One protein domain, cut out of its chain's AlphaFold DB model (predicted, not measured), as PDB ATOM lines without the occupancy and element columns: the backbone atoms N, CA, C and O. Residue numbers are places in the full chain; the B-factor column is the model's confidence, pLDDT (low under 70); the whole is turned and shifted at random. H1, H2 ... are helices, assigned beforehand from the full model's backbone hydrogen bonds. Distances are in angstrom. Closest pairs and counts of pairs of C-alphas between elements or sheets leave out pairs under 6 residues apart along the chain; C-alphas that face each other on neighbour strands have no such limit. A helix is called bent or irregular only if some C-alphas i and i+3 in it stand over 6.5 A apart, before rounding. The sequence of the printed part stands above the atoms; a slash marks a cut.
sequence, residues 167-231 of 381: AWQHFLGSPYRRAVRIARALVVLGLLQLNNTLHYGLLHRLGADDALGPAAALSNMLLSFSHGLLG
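Overview. This is residues 167 to 231 of the 381 residues of the protein "DUF393 domain-containing protein" of Methylothermaceae bacterium (UniProt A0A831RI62). One long helix, H2, makes the length of a loose, slender model, and a second helix, H4, folds back after a small turn at H2's last end and crosses over H2's second half at a steep slant. The short helix H1 is turned aside at the first end of H2, and the very short H3 is in the turn between H2 and H4; between H1 and H4, residues 182 to 188 of H2 stand free. The printed part has 65 residues with four named helices, in the order H1, H2, H3, H4, and no named strand; the class is all helix. The whole is only just loose, close to extended, with a radius of gyration of the C-alphas of 16.1 A, and it spans 49 by 19 by 19 A.

Arrangement. H1, residues 167 to 172, and H2, residues 175 to 206, are close but not clearly touching; their closest C-alphas, those of Leu 172 and Arg 178, are 5.8 A apart. They run the same way at a steep tilt of 64 degrees. H2 and H3, residues 209 to 212, only just touch, with 3 pairs of C-alphas within 8 A, and only at the corner by their link; H2 does so with residues 199 to 203 alone, and the closest C-alphas, those of Leu 203 and Asp 209, are 5.4 A apart. H4, residues 215 to 230, touches H2, which meets it with residues 192 to 199 alone; the closest C-alphas, those of Asn 196 and Leu 223, are 6.5 A apart. H2 and H4 run opposite ways at a steep tilt of 54 degrees. H3 and H4 are close but not clearly touching, with the C-alphas of Asp 209 and Ala 216 closest at 7.6 A. H1 is apart from H3 and from H4. In H1 and H4 every O i to N i+4 pair is within hydrogen-bond range, in H2 24 of 28 are, and H3 is too short for such a pair.

Along the chain. H1 begins at C-alpha 167, at (6.242, -16.859, 59.080), and is 8.5 A long from first to last C-alpha. H2 runs 44.1 A, from C-alpha 175 at (20.746, -11.656, 58.533) to C-alpha 206 at (37.822, -36.950, 26.735). It is only just irregular: C-alphas 201 and 204 are 6.55 A apart. H3 is 6.2 A long, and H4 is 21.2 A long, ending at C-alpha 230, at (17.027, -27.088, 39.187).

Size, cuts and confidence. The two C-alphas farthest apart, those of Ala 167 and Gly 207, are 50.3 A apart. The printed part has no cut, and its three links, H1 to H2, H2 to H3 and H3 to H4, are tight. The mean pLDDT of the printed part is 83.7, and one residue, Asp 209, is under 70.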
ATOM      1  N   ALA A 167       5.743 -15.487  59.155       83.88
ATOM      2  CA  ALA A 167       6.242 -16.859  59.080       83.88
ATOM      3  C   ALA A 167       7.545 -16.949  58.271       83.88
ATOM      4  O   ALA A 167       8.504 -17.582  58.712       83.88
ATOM      5  N   TRP A 168       7.633 -16.257  57.131       80.31
ATOM      6  CA  TRP A 168       8.843 -16.180  56.311       80.31
ATOM      7  C   TRP A 168       9.986 -15.472  57.034       80.31
ATOM      8  O   TRP A 168      11.116 -15.945  56.980       80.31
ATOM      9  N   GLN A 169       9.728 -14.367  57.732       81.62
ATOM     10  CA  GLN A 169      10.748 -13.670  58.522       81.62
ATOM     11  C   GLN A 169      11.256 -14.535  59.679       81.62
ATOM     12  O   GLN A 169      12.466 -14.603  59.902       81.62
ATOM     13  N   HIS A 170      10.358 -15.246  60.364       82.81
ATOM     14  CA  HIS A 170      10.721 -16.187  61.418       82.81
ATOM     15  C   HIS A 170      11.534 -17.363  60.864       82.81
ATOM     16  O   HIS A 170      12.597 -17.692  61.395       82.81
ATOM     17  N   PHE A 171      11.093 -17.937  59.739       82.31
ATOM     18  CA  PHE A 171      11.806 -18.999  59.044       82.31
ATOM     19  C   PHE A 171      13.199 -18.540  58.620       82.31
ATOM     20  O   PHE A 171      14.176 -19.218  58.937       82.31
ATOM     21  N   LEU A 172      13.311 -17.404  57.923       80.62
ATOM     22  CA  LEU A 172      14.563 -16.849  57.398       80.62
ATOM     23  C   LEU A 172      15.545 -16.453  58.514       80.62
ATOM     24  O   LEU A 172      16.755 -16.608  58.339       80.62
ATOM     25  N   GLY A 173      15.042 -16.008  59.666       84.69
ATOM     26  CA  GLY A 173      15.839 -15.690  60.847       84.69
ATOM     27  C   GLY A 173      16.745 -14.464  60.676       84.69
ATOM     28  O   GLY A 173      16.487 -13.564  59.872       84.69
ATOM     29  N   SER A 174      17.831 -14.411  61.456       88.88
ATOM     30  CA  SER A 174      18.765 -13.277  61.448       88.88
ATOM     31  C   SER A 174      19.473 -13.104  60.091       88.88
ATOM     32  O   SER A 174      19.633 -14.079  59.349       88.88
ATOM     33  N   PRO A 175      19.945 -11.887  59.741       86.81
ATOM     34  CA  PRO A 175      20.746 -11.656  58.533       86.81
ATOM     35  C   PRO A 175      21.910 -12.647  58.374       86.81
ATOM     36  O   PRO A 175      22.122 -13.172  57.285       86.81
ATOM     37  N   TYR A 176      22.591 -12.983  59.475       88.62
ATOM     38  CA  TYR A 176      23.656 -13.986  59.492       88.62
ATOM     39  C   TYR A 176      23.154 -15.388  59.110       88.62
ATOM     40  O   TYR A 176      23.721 -16.035  58.232       88.62
ATOM     41  N   ARG A 177      22.044 -15.854  59.705       87.81
ATOM     42  CA  ARG A 177      21.450 -17.159  59.359       87.81
ATOM     43  C   ARG A 177      21.010 -17.210  57.896       87.81
ATOM     44  O   ARG A 177      21.220 -18.231  57.244       87.81
ATOM     45  N   ARG A 178      20.454 -16.112  57.368       87.62
ATOM     46  CA  ARG A 178      20.123 -15.980  55.940       87.62
ATOM     47  C   ARG A 178      21.364 -16.137  55.066       87.62
ATOM     48  O   ARG A 178      21.341 -16.959  54.155       87.62
ATOM     49  N   ALA A 179      22.442 -15.419  55.376       87.75
ATOM     50  CA  ALA A 179      23.696 -15.500  54.630       87.75
ATOM     51  C   ALA A 179      24.269 -16.925  54.626       87.75
ATOM     52  O   ALA A 179      24.586 -17.451  53.563       87.75
ATOM     53  N   VAL A 180      24.309 -17.596  55.783       90.81
ATOM     54  CA  VAL A 180      24.796 -18.984  55.894       90.81
ATOM     55  C   VAL A 180      23.944 -19.953  55.072       90.81
ATOM     56  O   VAL A 180      24.483 -20.842  54.415       90.81
ATOM     57  N   ARG A 181      22.614 -19.805  55.075       88.56
ATOM     58  CA  ARG A 181      21.727 -20.666  54.276       88.56
ATOM     59  C   ARG A 181      21.894 -20.441  52.780       88.56
ATOM     60  O   ARG A 181      21.966 -21.420  52.044       88.56
ATOM     61  N   ILE A 182      21.985 -19.183  52.347       88.44
ATOM     62  CA  ILE A 182      22.261 -18.841  50.946       88.44
ATOM     63  C   ILE A 182      23.615 -19.420  50.537       88.44
ATOM     64  O   ILE A 182      23.694 -20.097  49.521       88.44
ATOM     65  N   ALA A 183      24.657 -19.241  51.354       92.19
ATOM     66  CA  ALA A 183      25.978 -19.801  51.090       92.19
ATOM     67  C   ALA A 183      25.934 -21.331  50.957       92.19
ATOM     68  O   ALA A 183      26.441 -21.871  49.982       92.19
ATOM     69  N   ARG A 184      25.259 -22.038  51.875       93.50
ATOM     70  CA  ARG A 184      25.069 -23.498  51.781       93.50
ATOM     71  C   ARG A 184      24.324 -23.905  50.510       93.50
ATOM     72  O   ARG A 184      24.745 -24.849  49.850       93.50
ATOM     73  N   ALA A 185      23.257 -23.192  50.149       89.62
ATOM     74  CA  ALA A 185      22.522 -23.451  48.915       89.62
ATOM     75  C   ALA A 185      23.414 -23.248  47.679       89.62
ATOM     76  O   ALA A 185      23.442 -24.108  46.805       89.62
ATOM     77  N   LEU A 186      24.198 -22.168  47.636       89.38
ATOM     78  CA  LEU A 186      25.148 -21.898  46.555       89.38
ATOM     79  C   LEU A 186      26.260 -22.949  46.477       89.38
ATOM     80  O   LEU A 186      26.623 -23.348  45.377       89.38
ATOM     81  N   VAL A 187      26.762 -23.443  47.613       94.50
ATOM     82  CA  VAL A 187      27.735 -24.549  47.645       94.50
ATOM     83  C   VAL A 187      27.121 -25.820  47.061       94.50
ATOM     84  O   VAL A 187      27.737 -26.446  46.206       94.50
ATOM     85  N   VAL A 188      25.896 -26.181  47.457       91.88
ATOM     86  CA  VAL A 188      25.194 -27.349  46.896       91.88
ATOM     87  C   VAL A 188      24.984 -27.188  45.388       91.88
ATOM     88  O   VAL A 188      25.296 -28.104  44.631       91.88
ATOM     89  N   LEU A 189      24.524 -26.019  44.933       88.00
ATOM     90  CA  LEU A 189      24.383 -25.718  43.505       88.00
ATOM     91  C   LEU A 189      25.724 -25.816  42.768       88.00
ATOM     92  O   LEU A 189      25.789 -26.408  41.693       88.00
ATOM     93  N   GLY A 190      26.795 -25.296  43.368       85.62
ATOM     94  CA  GLY A 190      28.154 -25.385  42.848       85.62
ATOM     95  C   GLY A 190      28.632 -26.829  42.707       85.62
ATOM     96  O   GLY A 190      29.176 -27.181  41.668       85.62
ATOM     97  N   LEU A 191      28.368 -27.688  43.695       91.88
ATOM     98  CA  LEU A 191      28.715 -29.113  43.642       91.88
ATOM     99  C   LEU A 191      27.917 -29.868  42.572       91.88
ATOM    100  O   LEU A 191      28.490 -30.672  41.840       91.88
ATOM    101  N   LEU A 192      26.617 -29.590  42.433       88.69
ATOM    102  CA  LEU A 192      25.787 -30.187  41.380       88.69
ATOM    103  C   LEU A 192      26.260 -29.755  39.982       88.69
ATOM    104  O   LEU A 192      26.384 -30.589  39.082       88.69
ATOM    105  N   GLN A 193      26.591 -28.473  39.814       86.38
ATOM    106  CA  GLN A 193      27.163 -27.943  38.578       86.38
ATOM    107  C   GLN A 193      28.559 -28.517  38.300       86.38
ATOM    108  O   GLN A 193      28.886 -28.812  37.149       86.38
ATOM    109  N   LEU A 194      29.383 -28.703  39.330       86.94
ATOM    110  CA  LEU A 194      30.706 -29.308  39.204       86.94
ATOM    111  C   LEU A 194      30.597 -30.775  38.783       86.94
ATOM    112  O   LEU A 194      31.283 -31.175  37.851       86.94
ATOM    113  N   ASN A 195      29.687 -31.548  39.383       89.75
ATOM    114  CA  ASN A 195      29.400 -32.926  38.978       89.75
ATOM    115  C   ASN A 195      29.025 -33.007  37.488       89.75
ATOM    116  O   ASN A 195      29.567 -33.828  36.752       89.75
ATOM    117  N   ASN A 196      28.165 -32.096  37.023       84.12
ATOM    118  CA  ASN A 196      27.811 -31.963  35.610       84.12
ATOM    119  C   ASN A 196      29.008 -31.614  34.715       84.12
ATOM    120  O   ASN A 196      29.202 -32.206  33.653       84.12
ATOM    121  N   THR A 197      29.841 -30.681  35.166       81.88
ATOM    122  CA  THR A 197      31.002 -30.201  34.410       81.88
ATOM    123  C   THR A 197      32.091 -31.269  34.317       81.88
ATOM    124  O   THR A 197      32.671 -31.450  33.253       81.88
ATOM    125  N   LEU A 198      32.348 -32.016  35.391       83.69
ATOM    126  CA  LEU A 198      33.348 -33.080  35.409       83.69
ATOM    127  C   LEU A 198      32.884 -34.305  34.620       83.69
ATOM    128  O   LEU A 198      33.616 -34.761  33.748       83.69
ATOM    129  N   HIS A 199      31.672 -34.807  34.871       83.88
ATOM    130  CA  HIS A 199      31.182 -36.013  34.200       83.88
ATOM    131  C   HIS A 199      30.959 -35.769  32.702       83.88
ATOM    132  O   HIS A 199      31.590 -36.415  31.872       83.88
ATOM    133  N   TYR A 200      30.128 -34.791  32.333       74.19
ATOM    134  CA  TYR A 200      29.785 -34.554  30.927       74.19
ATOM    135  C   TYR A 200      30.682 -33.530  30.230       74.19
ATOM    136  O   TYR A 200      30.982 -33.668  29.045       74.19
ATOM    137  N   GLY A 201      31.087 -32.471  30.931       72.06
ATOM    138  CA  GLY A 201      31.906 -31.412  30.338       72.06
ATOM    139  C   GLY A 201      33.350 -31.840  30.070       72.06
ATOM    140  O   GLY A 201      33.921 -31.415  29.068       72.06
ATOM    141  N   LEU A 202      33.921 -32.691  30.928       77.94
ATOM    142  CA  LEU A 202      35.320 -33.108  30.860       77.94
ATOM    143  C   LEU A 202      35.462 -34.584  30.470       77.94
ATOM    144  O   LEU A 202      35.962 -34.875  29.386       77.94
ATOM    145  N   LEU A 203      35.005 -35.512  31.313       81.25
ATOM    146  CA  LEU A 203      35.273 -36.947  31.152       81.25
ATOM    147  C   LEU A 203      34.631 -37.517  29.886       81.25
ATOM    148  O   LEU A 203      35.336 -38.107  29.068       81.25
ATOM    149  N   HIS A 204      33.354 -37.220  29.644       74.81
ATOM    150  CA  HIS A 204      32.667 -37.622  28.414       74.81
ATOM    151  C   HIS A 204      33.304 -37.038  27.152       74.81
ATOM    152  O   HIS A 204      33.361 -37.686  26.105       74.81
ATOM    153  N   ARG A 205      33.809 -35.798  27.201       70.00
ATOM    154  CA  ARG A 205      34.489 -35.194  26.041       70.00
ATOM    155  C   ARG A 205      35.852 -35.820  25.772       70.00
ATOM    156  O   ARG A 205      36.242 -35.924  24.612       70.00
ATOM    157  N   LEU A 206      36.545 -36.245  26.823       77.50
ATOM    158  CA  LEU A 206      37.822 -36.950  26.735       77.50
ATOM    159  C   LEU A 206      37.657 -38.454  26.451       77.50
ATOM    160  O   LEU A 206      38.656 -39.143  26.266       77.50
ATOM    161  N   GLY A 207      36.421 -38.966  26.388       73.75
ATOM    162  CA  GLY A 207      36.145 -40.396  26.222       73.75
ATOM    163  C   GLY A 207      36.582 -41.234  27.426       73.75
ATOM    164  O   GLY A 207      36.870 -42.416  27.274       73.75
ATOM    165  N   ALA A 208      36.662 -40.613  28.604       78.44
ATOM    166  CA  ALA A 208      37.086 -41.214  29.863       78.44
ATOM    167  C   ALA A 208      35.891 -41.474  30.799       78.44
ATOM    168  O   ALA A 208      36.044 -41.449  32.017       78.44
ATOM    169  N   ASP A 209      34.699 -41.705  30.241       69.69
ATOM    170  CA  ASP A 209      33.480 -41.995  31.013       69.69
ATOM    171  C   ASP A 209      33.674 -43.194  31.956       69.69
ATOM    172  O   ASP A 209      33.244 -43.171  33.111       69.69
ATOM    173  N   ASP A 210      34.418 -44.200  31.492       73.19
ATOM    174  CA  ASP A 210      34.721 -45.416  32.248       73.19
ATOM    175  C   ASP A 210      35.627 -45.159  33.468       73.19
ATOM    176  O   ASP A 210      35.636 -45.957  34.407       73.19
ATOM    177  N   ALA A 211      36.345 -44.027  33.515       76.19
ATOM    178  CA  ALA A 211      37.239 -43.679  34.624       76.19
ATOM    179  C   ALA A 211      36.491 -43.425  35.946       76.19
ATOM    180  O   ALA A 211      37.090 -43.496  37.018       76.19
ATOM    181  N   LEU A 212      35.184 -43.143  35.888       76.19
ATOM    182  CA  LEU A 212      34.349 -42.960  37.078       76.19
ATOM    183  C   LEU A 212      33.919 -44.281  37.717       76.19
ATOM    184  O   LEU A 212      33.517 -44.282  38.883       76.19
ATOM    185  N   GLY A 213      33.960 -45.394  36.977       82.31
ATOM    186  CA  GLY A 213      33.505 -46.696  37.457       82.31
ATOM    187  C   GLY A 213      32.134 -46.617  38.164       82.31
ATOM    188  O   GLY A 213      31.186 -46.056  37.606       82.31
ATOM    189  N   PRO A 214      31.997 -47.107  39.413       80.56
ATOM    190  CA  PRO A 214      30.741 -47.043  40.172       80.56
ATOM    191  C   PRO A 214      30.223 -45.619  40.438       80.56
ATOM    192  O   PRO A 214      29.015 -45.412  40.569       80.56
ATOM    193  N   ALA A 215      31.111 -44.618  40.493       83.88
ATOM    194  CA  ALA A 215      30.728 -43.229  40.736       83.88
ATOM    195  C   ALA A 215      29.930 -42.626  39.565       83.88
ATOM    196  O   ALA A 215      29.178 -41.670  39.768       83.88
ATOM    197  N   ALA A 216      30.017 -43.215  38.364       83.62
ATOM    198  CA  ALA A 216      29.231 -42.795  37.206       83.62
ATOM    199  C   ALA A 216      27.723 -42.917  37.470       83.62
ATOM    200  O   ALA A 216      26.954 -42.034  37.093       83.62
ATOM    201  N   ALA A 217      27.286 -43.976  38.162       85.19
ATOM    202  CA  ALA A 217      25.875 -44.197  38.477       85.19
ATOM    203  C   ALA A 217      25.329 -43.129  39.438       85.19
ATOM    204  O   ALA A 217      24.285 -42.528  39.171       85.19
ATOM    205  N   LEU A 218      26.069 -42.834  40.513       87.62
ATOM    206  CA  LEU A 218      25.725 -41.762  41.450       87.62
ATOM    207  C   LEU A 218      25.706 -40.404  40.745       87.62
ATOM    208  O   LEU A 218      24.767 -39.625  40.905       87.62
ATOM    209  N   SER A 219      26.718 -40.137  39.922       87.94
ATOM    210  CA  SER A 219      26.795 -38.901  39.159       87.94
ATOM    211  C   SER A 219      25.604 -38.749  38.207       87.94
ATOM    212  O   SER A 219      24.975 -37.691  38.193       87.94
ATOM    213  N   ASN A 220      25.217 -39.808  37.485       86.56
ATOM    214  CA  ASN A 220      24.040 -39.829  36.607       86.56
ATOM    215  C   ASN A 220      22.722 -39.614  37.367       86.56
ATOM    216  O   ASN A 220      21.814 -38.940  36.868       86.56
ATOM    217  N   MET A 221      22.612 -40.143  38.587       88.56
ATOM    218  CA  MET A 221      21.461 -39.901  39.457       88.56
ATOM    219  C   MET A 221      21.386 -38.428  39.879       88.56
ATOM    220  O   MET A 221      20.336 -37.801  39.734       88.56
ATOM    221  N   LEU A 222      22.505 -37.848  40.328       88.75
ATOM    222  CA  LEU A 222      22.602 -36.426  40.673       88.75
ATOM    223  C   LEU A 222      22.303 -35.526  39.469       88.75
ATOM    224  O   LEU A 222      21.658 -34.488  39.616       88.75
ATOM    225  N   LEU A 223      22.720 -35.930  38.270       85.81
ATOM    226  CA  LEU A 223      22.419 -35.234  37.021       85.81
ATOM    227  C   LEU A 223      20.932 -35.262  36.701       85.81
ATOM    228  O   LEU A 223      20.348 -34.221  36.427       85.81
ATOM    229  N   SER A 224      20.299 -36.427  36.807       83.50
ATOM    230  CA  SER A 224      18.860 -36.571  36.575       83.50
ATOM    231  C   SER A 224      18.046 -35.740  37.571       83.50
ATOM    232  O   SER A 224      17.121 -35.024  37.182       83.50
ATOM    233  N   PHE A 225      18.431 -35.778  38.849       86.62
ATOM    234  CA  PHE A 225      17.800 -35.006  39.918       86.62
ATOM    235  C   PHE A 225      17.966 -33.493  39.714       86.62
ATOM    236  O   PHE A 225      16.986 -32.747  39.722       86.62
ATOM    237  N   SER A 226      19.200 -33.035  39.494       84.81
ATOM    238  CA  SER A 226      19.509 -31.612  39.315       84.81
ATOM    239  C   SER A 226      18.933 -31.045  38.013       84.81
ATOM    240  O   SER A 226      18.468 -29.905  38.002       84.81
ATOM    241  N   HIS A 227      18.856 -31.848  36.950       80.75
ATOM    242  CA  HIS A 227      18.156 -31.493  35.722       80.75
ATOM    243  C   HIS A 227      16.657 -31.298  35.964       80.75
ATOM    244  O   HIS A 227      16.105 -30.268  35.577       80.75
ATOM    245  N   GLY A 228      16.007 -32.261  36.630       78.81
ATOM    246  CA  GLY A 228      14.563 -32.239  36.863       78.81
ATOM    247  C   GLY A 228      14.094 -31.118  37.794       78.81
ATOM    248  O   GLY A 228      13.049 -30.525  37.542       78.81
ATOM    249  N   LEU A 229      14.855 -30.814  38.850       80.81
ATOM    250  CA  LEU A 229      14.448 -29.837  39.871       80.81
ATOM    251  C   LEU A 229      15.020 -28.437  39.667       80.81
ATOM    252  O   LEU A 229      14.351 -27.454  39.973       80.81
ATOM    253  N   LEU A 230      16.267 -28.342  39.207       79.56
ATOM    254  CA  LEU A 230      17.027 -27.088  39.187       79.56
ATOM    255  C   LEU A 230      17.368 -26.632  37.766       79.56
ATOM    256  O   LEU A 230      17.934 -25.557  37.590       79.56
ATOM    257  N   GLY A 231      17.055 -27.443  36.750       76.06
ATOM    258  CA  GLY A 231      17.405 -27.150  35.363       76.06
ATOM    259  C   GLY A 231      18.908 -27.204  35.084       76.06
ATOM    260  O   GLY A 231      19.346 -26.708  34.048       76.06
TER     261      GLY A 231